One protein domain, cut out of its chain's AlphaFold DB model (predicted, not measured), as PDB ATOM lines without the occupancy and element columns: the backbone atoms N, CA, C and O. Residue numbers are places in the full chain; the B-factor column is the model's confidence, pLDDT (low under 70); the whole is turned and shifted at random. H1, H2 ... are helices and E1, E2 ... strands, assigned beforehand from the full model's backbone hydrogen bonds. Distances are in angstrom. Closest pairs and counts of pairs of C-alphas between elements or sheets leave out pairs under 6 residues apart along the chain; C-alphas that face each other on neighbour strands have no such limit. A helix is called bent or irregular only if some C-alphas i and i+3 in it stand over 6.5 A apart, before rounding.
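This is residues 43 to 156 of the 244 residues of the protein "SH3 domain-containing protein" of Roseomonas stagni DSM 19981 (UniProt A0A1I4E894). A strongly twisted sheet of four antiparallel strands has the long helix H1 crossing one face slantwise and the short helix H3 on the opposite face. Beyond one end of the sheet the chain goes out to H2, a small irregular helix whose centre is 22.4 A from the mean of the C-alphas, and then returns to the edge strand E4. The printed part has 114 residues, with three named helices and four named strands in the order H1 E1 E2 E3 H2 E4 H3; the sheet's order is E1 E2 E3 E4, and the class is mixed, helices and strands. The whole is compact, with a radius of gyration of the C-alphas of 14.8 A, yet only just elongated, spanning 46 by 30 by 28 A.

Start with H1, residues 43 to 61, which is on the sheet of E1, residues 69 to 74, E2, residues 82 to 90, E3, residues 99 to 107, and E4, residues 127 to 132. Its height over the sheet is 8.1 A, and it lies over E2 and E3, only just not over E1 and E4, with 2 of its C-alphas falling on each. On the local plane it runs slantwise to the strands, at 48 degrees to E2; their closest C-alphas, of Val 52 and Val 85, are 6.3 A apart. E1, E2 and E3 form a meander, each strand the antiparallel neighbour of the one before. In the hairpin E1 and E2, look at N 72 and O 86, 2.9 A apart and within hydrogen-bond range. In the hairpin E2 and E3, N 85 and O 104 are within range at 2.8 A. Between E3 and E4, find N 105 and O 129 at 2.8 A. H2, residues 111 to 117, is not on the sheet and is apart from H1. H3, residues 144 to 149, is on the face opposite to H1, over E3 at a height of 8.5 A; the closest C-alphas of H3 and E3, of Trp 146 and Val 103, are 6.3 A apart. In H1 and H3 every O i to N i+4 pair is within hydrogen-bond range; in H2 it is 1 of 3, beside 3 of 4 O i to N i+3 pairs.

Find C-alpha 43 at (55.888, -6.267, 27.545); from there H1 runs 27.2 A to C-alpha 61. E2 covers 24.9 A and E3 25.3 A, ending at C-alpha 107 at (44.454, -3.472, 16.383). E1 measures 15.2 A and E4 15.6 A. H2, 8.3 A long, is irregular: C-alphas 112 and 115 are 7.2 A apart. H3, 8.6 A long, ends at C-alpha 149 at (53.976, 2.130, 8.109).

The C-alphas farthest apart, of Ser 119 and Ala 156, are 48.3 A apart. The printed part has no cut; the link from E4 to H3, 11 residues, is long. The mean pLDDT of the printed part is 70.8, with 48 residues under 70, among them residues 109 to 125 and 133 to 143.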
ATOM      1  N   ASP A  43      57.307  -6.301  27.913       57.06
ATOM      2  CA  ASP A  43      55.888  -6.267  27.545       57.06
ATOM      3  C   ASP A  43      55.678  -5.900  26.066       57.06
ATOM      4  O   ASP A  43      54.850  -6.509  25.391       57.06
ATOM      5  N   ASP A  44      56.484  -4.981  25.526       63.28
ATOM      6  CA  ASP A  44      56.446  -4.597  24.110       63.28
ATOM      7  C   ASP A  44      56.895  -5.739  23.195       63.28
ATOM      8  O   ASP A  44      56.334  -5.933  22.117       63.28
ATOM      9  N   ALA A  45      57.888  -6.519  23.631       62.84
ATOM     10  CA  ALA A  45      58.322  -7.712  22.916       62.84
ATOM     11  C   ALA A  45      57.219  -8.782  22.914       62.84
ATOM     12  O   ALA A  45      56.886  -9.331  21.868       62.84
ATOM     13  N   VAL A  46      56.583  -9.052  24.057       70.31
ATOM     14  CA  VAL A  46      55.465 -10.011  24.127       70.31
ATOM     15  C   VAL A  46      54.285  -9.558  23.256       70.31
ATOM     16  O   VAL A  46      53.716 -10.372  22.522       70.31
ATOM     17  N   GLU A  47      53.947  -8.267  23.275       72.06
ATOM     18  CA  GLU A  47      52.908  -7.685  22.419       72.06
ATOM     19  C   GLU A  47      53.267  -7.819  20.931       72.06
ATOM     20  O   GLU A  47      52.441  -8.289  20.141       72.06
ATOM     21  N   GLY A  48      54.515  -7.518  20.557       75.19
ATOM     22  CA  GLY A  48      55.046  -7.698  19.206       75.19
ATOM     23  C   GLY A  48      54.928  -9.143  18.718       75.19
ATOM     24  O   GLY A  48      54.319  -9.390  17.676       75.19
ATOM     25  N   GLN A  49      55.404 -10.120  19.496       77.81
ATOM     26  CA  GLN A  49      55.262 -11.546  19.176       77.81
ATOM     27  C   GLN A  49      53.790 -11.966  19.009       77.81
ATOM     28  O   GLN A  49      53.465 -12.740  18.103       77.81
ATOM     29  N   SER A  50      52.889 -11.458  19.854       77.50
ATOM     30  CA  SER A  50      51.457 -11.779  19.768       77.50
ATOM     31  C   SER A  50      50.807 -11.225  18.493       77.50
ATOM     32  O   SER A  50      50.000 -11.909  17.854       77.50
ATOM     33  N   ALA A  51      51.209 -10.022  18.067       82.19
ATOM     34  CA  ALA A  51      50.740  -9.395  16.838       82.19
ATOM     35  C   ALA A  51      51.191 -10.183  15.599       82.19
ATOM     36  O   ALA A  51      50.409 -10.409  14.676       82.19
ATOM     37  N   VAL A  52      52.430 -10.670  15.607       84.62
ATOM     38  CA  VAL A  52      52.993 -11.505  14.538       84.62
ATOM     39  C   VAL A  52      52.205 -12.802  14.386       84.62
ATOM     40  O   VAL A  52      51.838 -13.172  13.269       84.62
ATOM     41  N   GLU A  53      51.898 -13.486  15.490       85.31
ATOM     42  CA  GLU A  53      51.135 -14.736  15.427       85.31
ATOM     43  C   GLU A  53      49.699 -14.506  14.935       85.31
ATOM     44  O   GLU A  53      49.181 -15.288  14.134       85.31
ATOM     45  N   ALA A  54      49.075 -13.388  15.321       82.38
ATOM     46  CA  ALA A  54      47.767 -13.008  14.793       82.38
ATOM     47  C   ALA A  54      47.794 -12.809  13.266       82.38
ATOM     48  O   ALA A  54      46.868 -13.241  12.567       82.38
ATOM     49  N   VAL A  55      48.861 -12.207  12.731       85.00
ATOM     50  CA  VAL A  55      49.056 -12.034  11.282       85.00
ATOM     51  C   VAL A  55      49.257 -13.376  10.591       85.00
ATOM     52  O   VAL A  55      48.574 -13.642   9.603       85.00
ATOM     53  N   ARG A  56      50.096 -14.266  11.132       87.25
ATOM     54  CA  ARG A  56      50.265 -15.629  10.597       87.25
ATOM     55  C   ARG A  56      48.941 -16.384  10.541       87.25
ATOM     56  O   ARG A  56      48.578 -16.938   9.506       87.25
ATOM     57  N   GLN A  57      48.161 -16.343  11.620       83.25
ATOM     58  CA  GLN A  57      46.842 -16.970  11.660       83.25
ATOM     59  C   GLN A  57      45.869 -16.354  10.642       83.25
ATOM     60  O   GLN A  57      45.037 -17.063  10.072       83.25
ATOM     61  N   HIS A  58      45.937 -15.041  10.411       83.81
ATOM     62  CA  HIS A  58      45.139 -14.380   9.381       83.81
ATOM     63  C   HIS A  58      45.533 -14.848   7.973       83.81
ATOM     64  O   HIS A  58      44.654 -15.214   7.196       83.81
ATOM     65  N   LEU A  59      46.834 -14.916   7.670       84.25
ATOM     66  CA  LEU A  59      47.353 -15.383   6.381       84.25
ATOM     67  C   LEU A  59      46.959 -16.838   6.098       84.25
ATOM     68  O   LEU A  59      46.422 -17.115   5.025       84.25
ATOM     69  N   ARG A  60      47.085 -17.735   7.091       84.38
ATOM     70  CA  ARG A  60      46.620 -19.132   6.983       84.38
ATOM     71  C   ARG A  60      45.138 -19.218   6.624       84.38
ATOM     72  O   ARG A  60      44.758 -19.972   5.732       84.38
ATOM     73  N   ARG A  61      44.288 -18.424   7.290       78.19
ATOM     74  CA  ARG A  61      42.841 -18.377   7.004       78.19
ATOM     75  C   ARG A  61      42.533 -17.822   5.614       78.19
ATOM     76  O   ARG A  61      41.545 -18.234   5.016       78.19
ATOM     77  N   ALA A  62      43.368 -16.916   5.110       75.25
ATOM     78  CA  ALA A  62      43.262 -16.363   3.764       75.25
ATOM     79  C   ALA A  62      43.842 -17.286   2.671       75.25
ATOM     80  O   ALA A  62      43.756 -16.952   1.492       75.25
ATOM     81  N   GLY A  63      44.434 -18.432   3.035       79.38
ATOM     82  CA  GLY A  63      45.089 -19.343   2.090       79.38
ATOM     83  C   GLY A  63      46.399 -18.796   1.510       79.38
ATOM     84  O   GLY A  63      46.827 -19.235   0.442       79.38
ATOM     85  N   LEU A  64      47.015 -17.823   2.188       79.38
ATOM     86  CA  LEU A  64      48.324 -17.261   1.855       79.38
ATOM     87  C   LEU A  64      49.417 -17.946   2.686       79.38
ATOM     88  O   LEU A  64      49.130 -18.554   3.718       79.38
ATOM     89  N   SER A  65      50.674 -17.830   2.246       77.75
ATOM     90  CA  SER A  65      51.814 -18.289   3.048       77.75
ATOM     91  C   SER A  65      51.876 -17.521   4.371       77.75
ATOM     92  O   SER A  65      51.729 -16.298   4.383       77.75
ATOM     93  N   ASP A  66      52.087 -18.231   5.479       82.19
ATOM     94  CA  ASP A  66      52.301 -17.665   6.814       82.19
ATOM     95  C   ASP A  66      53.786 -17.601   7.214       82.19
ATOM     96  O   ASP A  66      54.127 -17.156   8.315       82.19
ATOM     97  N   GLU A  67      54.678 -17.992   6.303       81.25
ATOM     98  CA  GLU A  67      56.122 -17.872   6.459       81.25
ATOM     99  C   GLU A  67      56.559 -16.418   6.235       81.25
ATOM    100  O   GLU A  67      56.833 -15.979   5.116       81.25
ATOM    101  N   LEU A  68      56.575 -15.651   7.327       77.56
ATOM    102  CA  LEU A  68      57.046 -14.267   7.361       77.56
ATOM    103  C   LEU A  68      58.578 -14.215   7.444       77.56
ATOM    104  O   LEU A  68      59.168 -14.673   8.423       77.56
ATOM    105  N   LEU A  69      59.208 -13.590   6.451       79.69
ATOM    106  CA  LEU A  69      60.649 -13.368   6.344       79.69
ATOM    107  C   LEU A  69      60.992 -11.890   6.570       79.69
ATOM    108  O   LEU A  69      60.320 -11.013   6.032       79.69
ATOM    109  N   GLY A  70      62.068 -11.606   7.312       77.25
ATOM    110  CA  GLY A  70      62.477 -10.225   7.621       77.25
ATOM    111  C   GLY A  70      61.434  -9.489   8.463       77.25
ATOM    112  O   GLY A  70      60.964  -8.425   8.077       77.25
ATOM    113  N   LEU A  71      61.014 -10.128   9.554       75.38
ATOM    114  CA  LEU A  71      59.919  -9.681  10.398       75.38
ATOM    115  C   LEU A  71      60.310  -8.467  11.243       75.38
ATOM    116  O   LEU A  71      61.221  -8.556  12.064       75.38
ATOM    117  N   GLU A  72      59.548  -7.388  11.111       80.81
ATOM    118  CA  GLU A  72      59.687  -6.197  11.942       80.81
ATOM    119  C   GLU A  72      58.328  -5.753  12.478       80.81
ATOM    120  O   GLU A  72      57.332  -5.717  11.747       80.81
ATOM    121  N   THR A  73      58.284  -5.400  13.763       83.69
ATOM    122  CA  THR A  73      57.105  -4.804  14.389       83.69
ATOM    123  C   THR A  73      57.338  -3.328  14.656       83.69
ATOM    124  O   THR A  73      58.292  -2.965  15.339       83.69
ATOM    125  N   HIS A  74      56.432  -2.493  14.164       83.06
ATOM    126  CA  HIS A  74      56.499  -1.040  14.271       83.06
ATOM    127  C   HIS A  74      55.272  -0.519  15.015       83.06
ATOM    128  O   HIS A  74      54.153  -0.972  14.770       83.06
ATOM    129  N   ARG A  75      55.455   0.458  15.908       80.94
ATOM    130  CA  ARG A  75      54.342   1.242  16.464       80.94
ATOM    131  C   ARG A  75      54.339   2.619  15.804       80.94
ATOM    132  O   ARG A  75      55.258   3.391  16.058       80.94
ATOM    133  N   PRO A  76      53.348   2.936  14.956       70.62
ATOM    134  CA  PRO A  76      53.278   4.240  14.315       70.62
ATOM    135  C   PRO A  76      53.019   5.332  15.350       70.62
ATOM    136  O   PRO A  76      52.160   5.179  16.227       70.62
ATOM    137  N   ASP A  77      53.701   6.462  15.204       64.69
ATOM    138  CA  ASP A  77      53.441   7.638  16.025       64.69
ATOM    139  C   ASP A  77      51.970   8.066  15.905       64.69
ATOM    140  O   ASP A  77      51.402   8.170  14.816       64.69
ATOM    141  N   GLY A  78      51.319   8.273  17.052       64.88
ATOM    142  CA  GLY A  78      49.899   8.631  17.123       64.88
ATOM    143  C   GLY A  78      48.911   7.454  17.091       64.88
ATOM    144  O   GLY A  78      47.733   7.674  17.360       64.88
ATOM    145  N   LEU A  79      49.359   6.211  16.862       64.50
ATOM    146  CA  LEU A  79      48.515   5.003  16.872       64.50
ATOM    147  C   LEU A  79      48.926   4.029  17.991       64.50
ATOM    148  O   LEU A  79      49.323   2.896  17.741       64.50
ATOM    149  N   ARG A  80      48.807   4.470  19.252       64.44
ATOM    150  CA  ARG A  80      49.300   3.735  20.440       64.44
ATOM    151  C   ARG A  80      48.700   2.335  20.635       64.44
ATOM    152  O   ARG A  80      49.343   1.498  21.249       64.44
ATOM    153  N   GLU A  81      47.498   2.086  20.117       71.94
ATOM    154  CA  GLU A  81      46.802   0.787  20.211       71.94
ATOM    155  C   GLU A  81      46.949  -0.068  18.936       71.94
ATOM    156  O   GLU A  81      46.196  -1.020  18.721       71.94
ATOM    157  N   THR A  82      47.865   0.305  18.036       78.44
ATOM    158  CA  THR A  82      48.101  -0.396  16.771       78.44
ATOM    159  C   THR A  82      49.548  -0.844  16.666       78.44
ATOM    160  O   THR A  82      50.467  -0.027  16.687       78.44
ATOM    161  N   VAL A  83      49.736  -2.142  16.458       85.19
ATOM    162  CA  VAL A  83      51.027  -2.722  16.087       85.19
ATOM    163  C   VAL A  83      51.010  -2.997  14.591       85.19
ATOM    164  O   VAL A  83      50.089  -3.626  14.072       85.19
ATOM    165  N   VAL A  84      52.015  -2.512  13.873       87.94
ATOM    166  CA  VAL A  84      52.234  -2.835  12.464       87.94
ATOM    167  C   VAL A  84      53.230  -3.978  12.386       87.94
ATOM    168  O   VAL A  84      54.293  -3.911  12.989       87.94
ATOM    169  N   VAL A  85      52.902  -5.012  11.622       88.38
ATOM    170  CA  VAL A  85      53.806  -6.114  11.299       88.38
ATOM    171  C   VAL A  85      54.193  -5.995   9.831       88.38
ATOM    172  O   VAL A  85      53.325  -5.985   8.955       88.38
ATOM    173  N   CYS A  86      55.492  -5.905   9.579       87.12
ATOM    174  CA  CYS A  86      56.086  -5.797   8.255       87.12
ATOM    175  C   CYS A  86      56.971  -7.014   7.990       87.12
ATOM    176  O   CYS A  86      57.667  -7.498   8.883       87.12
ATOM    177  N   GLY A  87      56.935  -7.530   6.768       85.50
ATOM    178  CA  GLY A  87      57.800  -8.626   6.348       85.50
ATOM    179  C   GLY A  87      57.569  -9.012   4.896       85.50
ATOM    180  O   GLY A  87      56.853  -8.347   4.154       85.50
ATOM    181  N   ARG A  88      58.159 -10.123   4.482       84.75
ATOM    182  CA  ARG A  88      57.948 -10.716   3.161       84.75
ATOM    183  C   ARG A  88      57.334 -12.098   3.311       84.75
ATOM    184  O   ARG A  88      57.650 -12.795   4.267       84.75
ATOM    185  N   ILE A  89      56.494 -12.503   2.367       83.62
ATOM    186  CA  ILE A  89      55.955 -13.864   2.286       83.62
ATOM    187  C   ILE A  89      56.179 -14.451   0.903       83.62
ATOM    188  O   ILE A  89      56.272 -13.721  -0.086       83.62
ATOM    189  N   ALA A  90      56.229 -15.777   0.823       77.94
ATOM    190  CA  ALA A  90      56.209 -16.463  -0.458       77.94
ATOM    191  C   ALA A  90      54.883 -16.173  -1.180       77.94
ATOM    192  O   ALA A  90      53.798 -16.506  -0.691       77.94
ATOM    193  N   ALA A  91      54.971 -15.544  -2.347       66.50
ATOM    194  CA  ALA A  91      53.834 -15.347  -3.223       66.50
ATOM    195  C   ALA A  91      53.408 -16.704  -3.808       66.50
ATOM    196  O   ALA A  91      54.263 -17.506  -4.206       66.50
ATOM    197  N   PRO A  92      52.097 -16.987  -3.900       63.72
ATOM    198  CA  PRO A  92      51.630 -18.218  -4.519       63.72
ATOM    199  C   PRO A  92      52.124 -18.294  -5.970       63.72
ATOM    200  O   PRO A  92      52.099 -17.298  -6.692       63.72
ATOM    201  N   ALA A  93      52.514 -19.488  -6.431       57.72
ATOM    202  CA  ALA A  93      53.082 -19.698  -7.772       57.72
ATOM    203  C   ALA A  93      52.197 -19.152  -8.914       57.72
ATOM    204  O   ALA A  93      52.701 -18.730  -9.950       57.72
ATOM    205  N   ARG A  94      50.874 -19.077  -8.701       53.84
ATOM    206  CA  ARG A  94      49.915 -18.484  -9.650       53.84
ATOM    207  C   ARG A  94      50.075 -16.969  -9.856       53.84
ATOM    208  O   ARG A  94      49.478 -16.438 -10.781       53.84
ATOM    209  N   GLN A  95      50.843 -16.283  -9.011       55.94
ATOM    210  CA  GLN A  95      51.139 -14.846  -9.097       55.94
ATOM    211  C   GLN A  95      52.586 -14.558  -9.540       55.94
ATOM    212  O   GLN A  95      53.082 -13.459  -9.328       55.94
ATOM    213  N   GLY A  96      53.267 -15.536 -10.152       53.69
ATOM    214  CA  GLY A  96      54.644 -15.388 -10.648       53.69
ATOM    215  C   GLY A  96      55.722 -15.955  -9.722       53.69
ATOM    216  O   GLY A  96      56.875 -16.035 -10.131       53.69
ATOM    217  N   GLY A  97      55.351 -16.415  -8.518       61.41
ATOM    218  CA  GLY A  97      56.301 -16.911  -7.516       61.41
ATOM    219  C   GLY A  97      57.245 -15.819  -6.990       61.41
ATOM    220  O   GLY A  97      57.267 -14.697  -7.488       61.41
ATOM    221  N   GLY A  98      58.013 -16.130  -5.945       72.69
ATOM    222  CA  GLY A  98      58.957 -15.190  -5.322       72.69
ATOM    223  C   GLY A  98      58.463 -14.595  -4.002       72.69
ATOM    224  O   GLY A  98      57.530 -15.111  -3.392       72.69
ATOM    225  N   LEU A  99      59.125 -13.535  -3.534       71.88
ATOM    226  CA  LEU A  99      58.805 -12.857  -2.274       71.88
ATOM    227  C   LEU A  99      57.936 -11.625  -2.526       71.88
ATOM    228  O   LEU A  99      58.269 -10.789  -3.362       71.88
ATOM    229  N   ALA A 100      56.855 -11.497  -1.765       77.19
ATOM    230  CA  ALA A 100      55.974 -10.340  -1.772       77.19
ATOM    231  C   ALA A 100      55.986  -9.647  -0.411       77.19
ATOM    232  O   ALA A 100      55.954 -10.313   0.626       77.19
ATOM    233  N   ASP A 101      55.995  -8.317  -0.423       81.06
ATOM    234  CA  ASP A 101      55.889  -7.516   0.792       81.06
ATOM    235  C   ASP A 101      54.502  -7.701   1.415       81.06
ATOM    236  O   ASP A 101      53.480  -7.668   0.723       81.06
ATOM    237  N   VAL A 102      54.470  -7.867   2.734       84.56
ATOM    238  CA  VAL A 102      53.248  -7.869   3.530       84.56
ATOM    239  C   VAL A 102      53.347  -6.806   4.611       84.56
ATOM    240  O   VAL A 102      54.340  -6.702   5.331       84.56
ATOM    241  N   VAL A 103      52.290  -6.009   4.721       87.00
ATOM    242  CA  VAL A 103      52.135  -5.010   5.779       87.00
ATOM    243  C   VAL A 103      50.798  -5.270   6.431       87.00
ATOM    244  O   VAL A 103      49.779  -5.280   5.746       87.00
ATOM    245  N   ALA A 104      50.773  -5.479   7.740       86.75
ATOM    246  CA  ALA A 104      49.550  -5.751   8.477       86.75
ATOM    247  C   ALA A 104      49.430  -4.808   9.671       86.75
ATOM    248  O   ALA A 104      50.370  -4.664  10.443       86.75
ATOM    249  N   ARG A 105      48.261  -4.193   9.854       87.00
ATOM    250  CA  ARG A 105      47.918  -3.507  11.103       87.00
ATOM    251  C   ARG A 105      47.163  -4.464  12.006       87.00
ATOM    252  O   ARG A 105      46.138  -5.014  11.601       87.00
ATOM    253  N   VAL A 106      47.648  -4.614  13.225       85.12
ATOM    254  CA  VAL A 106      47.020  -5.375  14.298       85.12
ATOM    255  C   VAL A 106      46.477  -4.375  15.305       85.12
ATOM    256  O   VAL A 106      47.228  -3.587  15.878       85.12
ATOM    257  N   MET A 107      45.159  -4.370  15.474       82.31
ATOM    258  CA  MET A 107      44.454  -3.472  16.383       82.31
ATOM    259  C   MET A 107      43.805  -4.284  17.498       82.31
ATOM    260  O   MET A 107      43.272  -5.378  17.262       82.31
ATOM    261  N   ALA A 108      43.815  -3.725  18.707       73.56
ATOM    262  CA  ALA A 108      43.030  -4.266  19.804       73.56
ATOM    263  C   ALA A 108      41.541  -4.289  19.427       73.56
ATOM    264  O   ALA A 108      41.051  -3.466  18.646       73.56
ATOM    265  N   THR A 109      40.799  -5.249  19.972       64.31
ATOM    266  CA  THR A 109      39.355  -5.286  19.758       64.31
ATOM    267  C   THR A 109      38.705  -4.085  20.448       64.31
ATOM    268  O   THR A 109      38.949  -3.854  21.635       64.31
ATOM    269  N   PRO A 110      37.895  -3.281  19.733       58.41
ATOM    270  CA  PRO A 110      37.342  -2.059  20.297       58.41
ATOM    271  C   PRO A 110      36.412  -2.366  21.471       58.41
ATOM    272  O   PRO A 110      35.633  -3.322  21.440       58.41
ATOM    273  N   ARG A 111      36.444  -1.507  22.499       53.22
ATOM    274  CA  ARG A 111      35.627  -1.645  23.719       53.22
ATOM    275  C   ARG A 111      34.114  -1.610  23.470       53.22
ATOM    276  O   ARG A 111      33.358  -2.012  24.342       53.22
ATOM    277  N   SER A 112      33.640  -1.190  22.299       54.09
ATOM    278  CA  SER A 112      32.228  -1.357  21.920       54.09
ATOM    279  C   SER A 112      31.807  -2.833  21.848       54.09
ATOM    280  O   SER A 112      30.649  -3.147  22.100       54.09
ATOM    281  N   ASN A 113      32.756  -3.750  21.622       53.12
ATOM    282  CA  ASN A 113      32.571  -5.197  21.765       53.12
ATOM    283  C   ASN A 113      32.926  -5.707  23.178       53.12
ATOM    284  O   ASN A 113      32.945  -6.917  23.404       53.12
ATOM    285  N   ALA A 114      33.197  -4.828  24.154       53.31
ATOM    286  CA  ALA A 114      33.586  -5.230  25.509       53.31
ATOM    287  C   ALA A 114      32.481  -5.999  26.237       53.31
ATOM    288  O   ALA A 114      32.796  -6.841  27.063       53.31
ATOM    289  N   ALA A 115      31.206  -5.796  25.887       54.91
ATOM    290  CA  ALA A 115      30.109  -6.605  26.422       54.91
ATOM    291  C   ALA A 115      30.259  -8.104  26.075       54.91
ATOM    292  O   ALA A 115      29.966  -8.961  26.909       54.91
ATOM    293  N   LEU A 116      30.790  -8.420  24.885       52.47
ATOM    294  CA  LEU A 116      31.172  -9.779  24.475       52.47
ATOM    295  C   LEU A 116      32.502 -10.214  25.115       52.47
ATOM    296  O   LEU A 116      32.690 -11.393  25.395       52.47
ATOM    297  N   ALA A 117      33.420  -9.276  25.375       51.31
ATOM    298  CA  ALA A 117      34.703  -9.557  26.027       51.31
ATOM    299  C   ALA A 117      34.551  -9.907  27.518       51.31
ATOM    300  O   ALA A 117      35.209 -10.820  28.000       51.31
ATOM    301  N   SER A 118      33.667  -9.216  28.245       56.56
ATOM    302  CA  SER A 118      33.407  -9.444  29.674       56.56
ATOM    303  C   SER A 118      32.693 -10.767  29.953       56.56
ATOM    304  O   SER A 118      32.760 -11.273  31.068       56.56
ATOM    305  N   SER A 119      32.010 -11.326  28.953       58.31
ATOM    306  CA  SER A 119      31.318 -12.617  29.029       58.31
ATOM    307  C   SER A 119      32.136 -13.774  28.435       58.31
ATOM    308  O   SER A 119      31.769 -14.937  28.599       58.31
ATOM    309  N   ALA A 120      33.272 -13.485  27.794       59.25
ATOM    310  CA  ALA A 120      34.170 -14.493  27.256       59.25
ATOM    311  C   ALA A 120      35.201 -14.932  28.308       59.25
ATOM    312  O   ALA A 120      35.935 -14.124  28.865       59.25
ATOM    313  N   SER A 121      35.349 -16.243  28.520       59.84
ATOM    314  CA  SER A 121      36.427 -16.807  29.356       59.84
ATOM    315  C   SER A 121      37.823 -16.670  28.726       59.84
ATOM    316  O   SER A 121      38.811 -17.116  29.306       59.84
ATOM    317  N   ARG A 122      37.914 -16.106  27.514       56.59
ATOM    318  CA  ARG A 122      39.145 -15.902  26.747       56.59
ATOM    319  C   ARG A 122      39.170 -14.497  26.135       56.59
ATOM    320  O   ARG A 122      38.113 -14.018  25.724       56.59
ATOM    321  N   PRO A 123      40.353 -13.867  26.013       60.66
ATOM    322  CA  PRO A 123      40.502 -12.591  25.322       60.66
ATOM    323  C   PRO A 123      39.990 -12.683  23.883       60.66
ATOM    324  O   PRO A 123      40.231 -13.680  23.195       60.66
ATOM    325  N   LEU A 124      39.294 -11.644  23.420       59.09
ATOM    326  CA  LEU A 124      38.870 -11.562  22.026       59.09
ATOM    327  C   LEU A 124      40.103 -11.488  21.107       59.09
ATOM    328  O   LEU A 124      41.054 -10.771  21.428       59.09
ATOM    329  N   PRO A 125      40.093 -12.186  19.957       67.25
ATOM    330  CA  PRO A 125      41.216 -12.157  19.030       67.25
ATOM    331  C   PRO A 125      41.397 -10.744  18.455       67.25
ATOM    332  O   PRO A 125      40.396 -10.100  18.130       67.25
ATOM    333  N   PRO A 126      42.639 -10.256  18.292       74.44
ATOM    334  CA  PRO A 126      42.894  -8.938  17.720       74.44
ATOM    335  C   PRO A 126      42.424  -8.863  16.264       74.44
ATOM    336  O   PRO A 126      42.381  -9.866  15.541       74.44
ATOM    337  N   PHE A 127      42.073  -7.658  15.818       75.44
ATOM    338  CA  PHE A 127      41.665  -7.437  14.437       75.44
ATOM    339  C   PHE A 127      42.898  -7.183  13.570       75.44
ATOM    340  O   PHE A 127      43.699  -6.296  13.860       75.44
ATOM    341  N   VAL A 128      43.039  -7.962  12.498       82.12
ATOM    342  CA  VAL A 128      44.165  -7.869  11.564       82.12
ATOM    343  C   VAL A 128      43.668  -7.309  10.239       82.12
ATOM    344  O   VAL A 128      42.765  -7.875   9.624       82.12
ATOM    345  N   VAL A 129      44.282  -6.212   9.795       82.62
ATOM    346  CA  VAL A 129      44.040  -5.592   8.489       82.62
ATOM    347  C   VAL A 129      45.309  -5.677   7.658       82.62
ATOM    348  O   VAL A 129      46.301  -5.025   7.980       82.62
ATOM    349  N   LEU A 130      45.269  -6.445   6.569       80.81
ATOM    350  CA  LEU A 130      46.350  -6.481   5.587       80.81
ATOM    351  C   LEU A 130      46.335  -5.197   4.752       80.81
ATOM    352  O   LEU A 130      45.374  -4.938   4.025       80.81
ATOM    353  N   GLU A 131      47.393  -4.402   4.878       78.25
ATOM    354  CA  GLU A 131      47.634  -3.133   4.197       78.25
ATOM    355  C   GLU A 131      48.399  -3.234   2.875       78.25
ATOM    356  O   GLU A 131      48.222  -2.392   1.999       78.25
ATOM    357  N   ASP A 132      49.205  -4.264   2.715       76.44
ATOM    358  CA  ASP A 132      49.828  -4.654   1.454       76.44
ATOM    359  C   ASP A 132      50.068  -6.167   1.519       76.44
ATOM    360  O   ASP A 132      50.192  -6.728   2.613       76.44
ATOM    361  N   GLY A 133      50.049  -6.839   0.368       69.06
ATOM    362  CA  GLY A 133      50.180  -8.293   0.295       69.06
ATOM    363  C   GLY A 133      49.693  -8.899  -1.027       69.06
ATOM    364  O   GLY A 133      48.970  -8.243  -1.785       69.06
ATOM    365  N   PRO A 134      50.052 -10.165  -1.310       63.16
ATOM    366  CA  PRO A 134      49.617 -10.883  -2.505       63.16
ATOM    367  C   PRO A 134      48.091 -10.956  -2.597       63.16
ATOM    368  O   PRO A 134      47.413 -11.275  -1.623       63.16
ATOM    369  N   GLY A 135      47.542 -10.701  -3.784       57.59
ATOM    370  CA  GLY A 135      46.095 -10.775  -4.024       57.59
ATOM    371  C   GLY A 135      45.270  -9.605  -3.472       57.59
ATOM    372  O   GLY A 135      44.054  -9.601  -3.657       57.59
ATOM    373  N   LEU A 136      45.890  -8.595  -2.853       60.09
ATOM    374  CA  LEU A 136      45.198  -7.352  -2.515       60.09
ATOM    375  C   LEU A 136      45.102  -6.444  -3.748       60.09
ATOM    376  O   LEU A 136      46.075  -5.822  -4.163       60.09
ATOM    377  N   THR A 137      43.903  -6.312  -4.317       50.47
ATOM    378  CA  THR A 137      43.609  -5.299  -5.342       50.47
ATOM    379  C   THR A 137      43.388  -3.948  -4.668       50.47
ATOM    380  O   THR A 137      42.261  -3.581  -4.330       50.47
ATOM    381  N   ARG A 138      44.465  -3.206  -4.406       51.16
ATOM    382  CA  ARG A 138      44.369  -1.851  -3.851       51.16
ATOM    383  C   ARG A 138      44.499  -0.827  -4.971       51.16
ATOM    384  O   ARG A 138      45.402  -0.911  -5.791       51.16
ATOM    385  N   ASN A 139      43.634   0.188  -4.962       50.44
ATOM    386  CA  ASN A 139      43.743   1.380  -5.815       50.44
ATOM    387  C   ASN A 139      44.888   2.314  -5.351       50.44
ATOM    388  O   ASN A 139      44.744   3.533  -5.324       50.44
ATOM    389  N   ARG A 140      45.989   1.739  -4.856       55.00
ATOM    390  CA  ARG A 140      47.167   2.442  -4.344       55.00
ATOM    391  C   ARG A 140      48.423   1.826  -4.965       55.00
ATOM    392  O   ARG A 140      48.406   0.631  -5.257       55.00
ATOM    393  N   PRO A 141      49.495   2.609  -5.155       58.03
ATOM    394  CA  PRO A 141      50.759   2.089  -5.658       58.03
ATOM    395  C   PRO A 141      51.286   0.949  -4.776       58.03
ATOM    396  O   PRO A 141      51.163   0.995  -3.556       58.03
ATOM    397  N   VAL A 142      51.898  -0.069  -5.380       62.06
ATOM    398  CA  VAL A 142      52.535  -1.167  -4.636       62.06
ATOM    399  C   VAL A 142      53.674  -0.617  -3.768       62.06
ATOM    400  O   VAL A 142      54.470   0.203  -4.227       62.06
ATOM    401  N   GLY A 143      53.759  -1.055  -2.508       65.75
ATOM    402  CA  GLY A 143      54.820  -0.654  -1.572       65.75
ATOM    403  C   GLY A 143      54.583   0.690  -0.878       65.75
ATOM    404  O   GLY A 143      55.409   1.152  -0.090       65.75
ATOM    405  N   ASP A 144      53.446   1.332  -1.132       74.38
ATOM    406  CA  ASP A 144      53.037   2.554  -0.453       74.38
ATOM    407  C   ASP A 144      52.763   2.350   1.038       74.38
ATOM    408  O   ASP A 144      53.108   3.219   1.844       74.38
ATOM    409  N   ALA A 145      52.112   1.244   1.424       75.81
ATOM    410  CA  ALA A 145      51.872   0.987   2.839       75.81
ATOM    411  C   ALA A 145      53.185   0.674   3.553       75.81
ATOM    412  O   ALA A 145      53.382   1.146   4.669       75.81
ATOM    413  N   TRP A 146      54.106  -0.015   2.873       77.81
ATOM    414  CA  TRP A 146      55.449  -0.276   3.386       77.81
ATOM    415  C   TRP A 146      56.182   1.021   3.745       77.81
ATOM    416  O   TRP A 146      56.606   1.198   4.885       77.81
ATOM    417  N   ARG A 147      56.260   1.985   2.814       78.56
ATOM    418  CA  ARG A 147      56.948   3.268   3.063       78.56
ATOM    419  C   ARG A 147      56.331   4.076   4.207       78.56
ATOM    420  O   ARG A 147      57.059   4.782   4.892       78.56
ATOM    421  N   ARG A 148      55.007   4.010   4.381       79.69
ATOM    422  CA  ARG A 148      54.280   4.800   5.392       79.69
ATOM    423  C   ARG A 148      54.246   4.168   6.777       79.69
ATOM    424  O   ARG A 148      54.095   4.889   7.750       79.69
ATOM    425  N   LEU A 149      54.247   2.841   6.858       79.31
ATOM    426  CA  LEU A 149      53.976   2.130   8.109       79.31
ATOM    427  C   LEU A 149      55.193   1.380   8.643       79.31
ATOM    428  O   LEU A 149      55.226   1.101   9.836       79.31
ATOM    429  N   CYS A 150      56.167   1.063   7.786       81.19
ATOM    430  CA  CYS A 150      57.310   0.247   8.176       81.19
ATOM    431  C   CYS A 150      58.592   1.053   8.391       81.19
ATOM    432  O   CYS A 150      59.451   0.522   9.063       81.19
ATOM    433  N   HIS A 151      58.740   2.272   7.840       66.00
ATOM    434  CA  HIS A 151      59.860   3.236   8.003       66.00
ATOM    435  C   HIS A 151      61.315   2.720   8.127       66.00
ATOM    436  O   HIS A 151      62.231   3.521   8.309       66.00
ATOM    437  N   ALA A 152      61.582   1.436   7.931       52.75
ATOM    438  CA  ALA A 152      62.893   0.900   7.701       52.75
ATOM    439  C   ALA A 152      63.305   1.372   6.314       52.75
ATOM    440  O   ALA A 152      62.561   1.219   5.333       52.75
ATOM    441  N   THR A 153      64.502   1.948   6.231       46.34
ATOM    442  CA  THR A 153      65.296   1.928   5.006       46.34
ATOM    443  C   THR A 153      65.027   0.583   4.324       46.34
ATOM    444  O   THR A 153      65.200  -0.441   4.989       46.34
ATOM    445  N   PRO A 154      64.515   0.551   3.075       47.41
ATOM    446  CA  PRO A 154      64.190  -0.707   2.413       47.41
ATOM    447  C   PRO A 154      65.366  -1.674   2.587       47.41
ATOM    448  O   PRO A 154      66.503  -1.199   2.487       47.41
ATOM    449  N   PRO A 155      65.150  -2.978   2.860       46.00
ATOM    450  CA  PRO A 155      66.254  -3.925   2.937       46.00
ATOM    451  C   PRO A 155      67.158  -3.709   1.721       46.00
ATOM    452  O   PRO A 155      66.665  -3.581   0.596       46.00
ATOM    453  N   ALA A 156      68.462  -3.585   1.984       45.22
ATOM    454  CA  ALA A 156      69.494  -3.149   1.039       45.22
ATOM    455  C   ALA A 156      69.539  -3.954  -0.280       45.22
ATOM    456  O   ALA A 156      70.163  -3.516  -1.242       45.22
TER     457      ALA A 156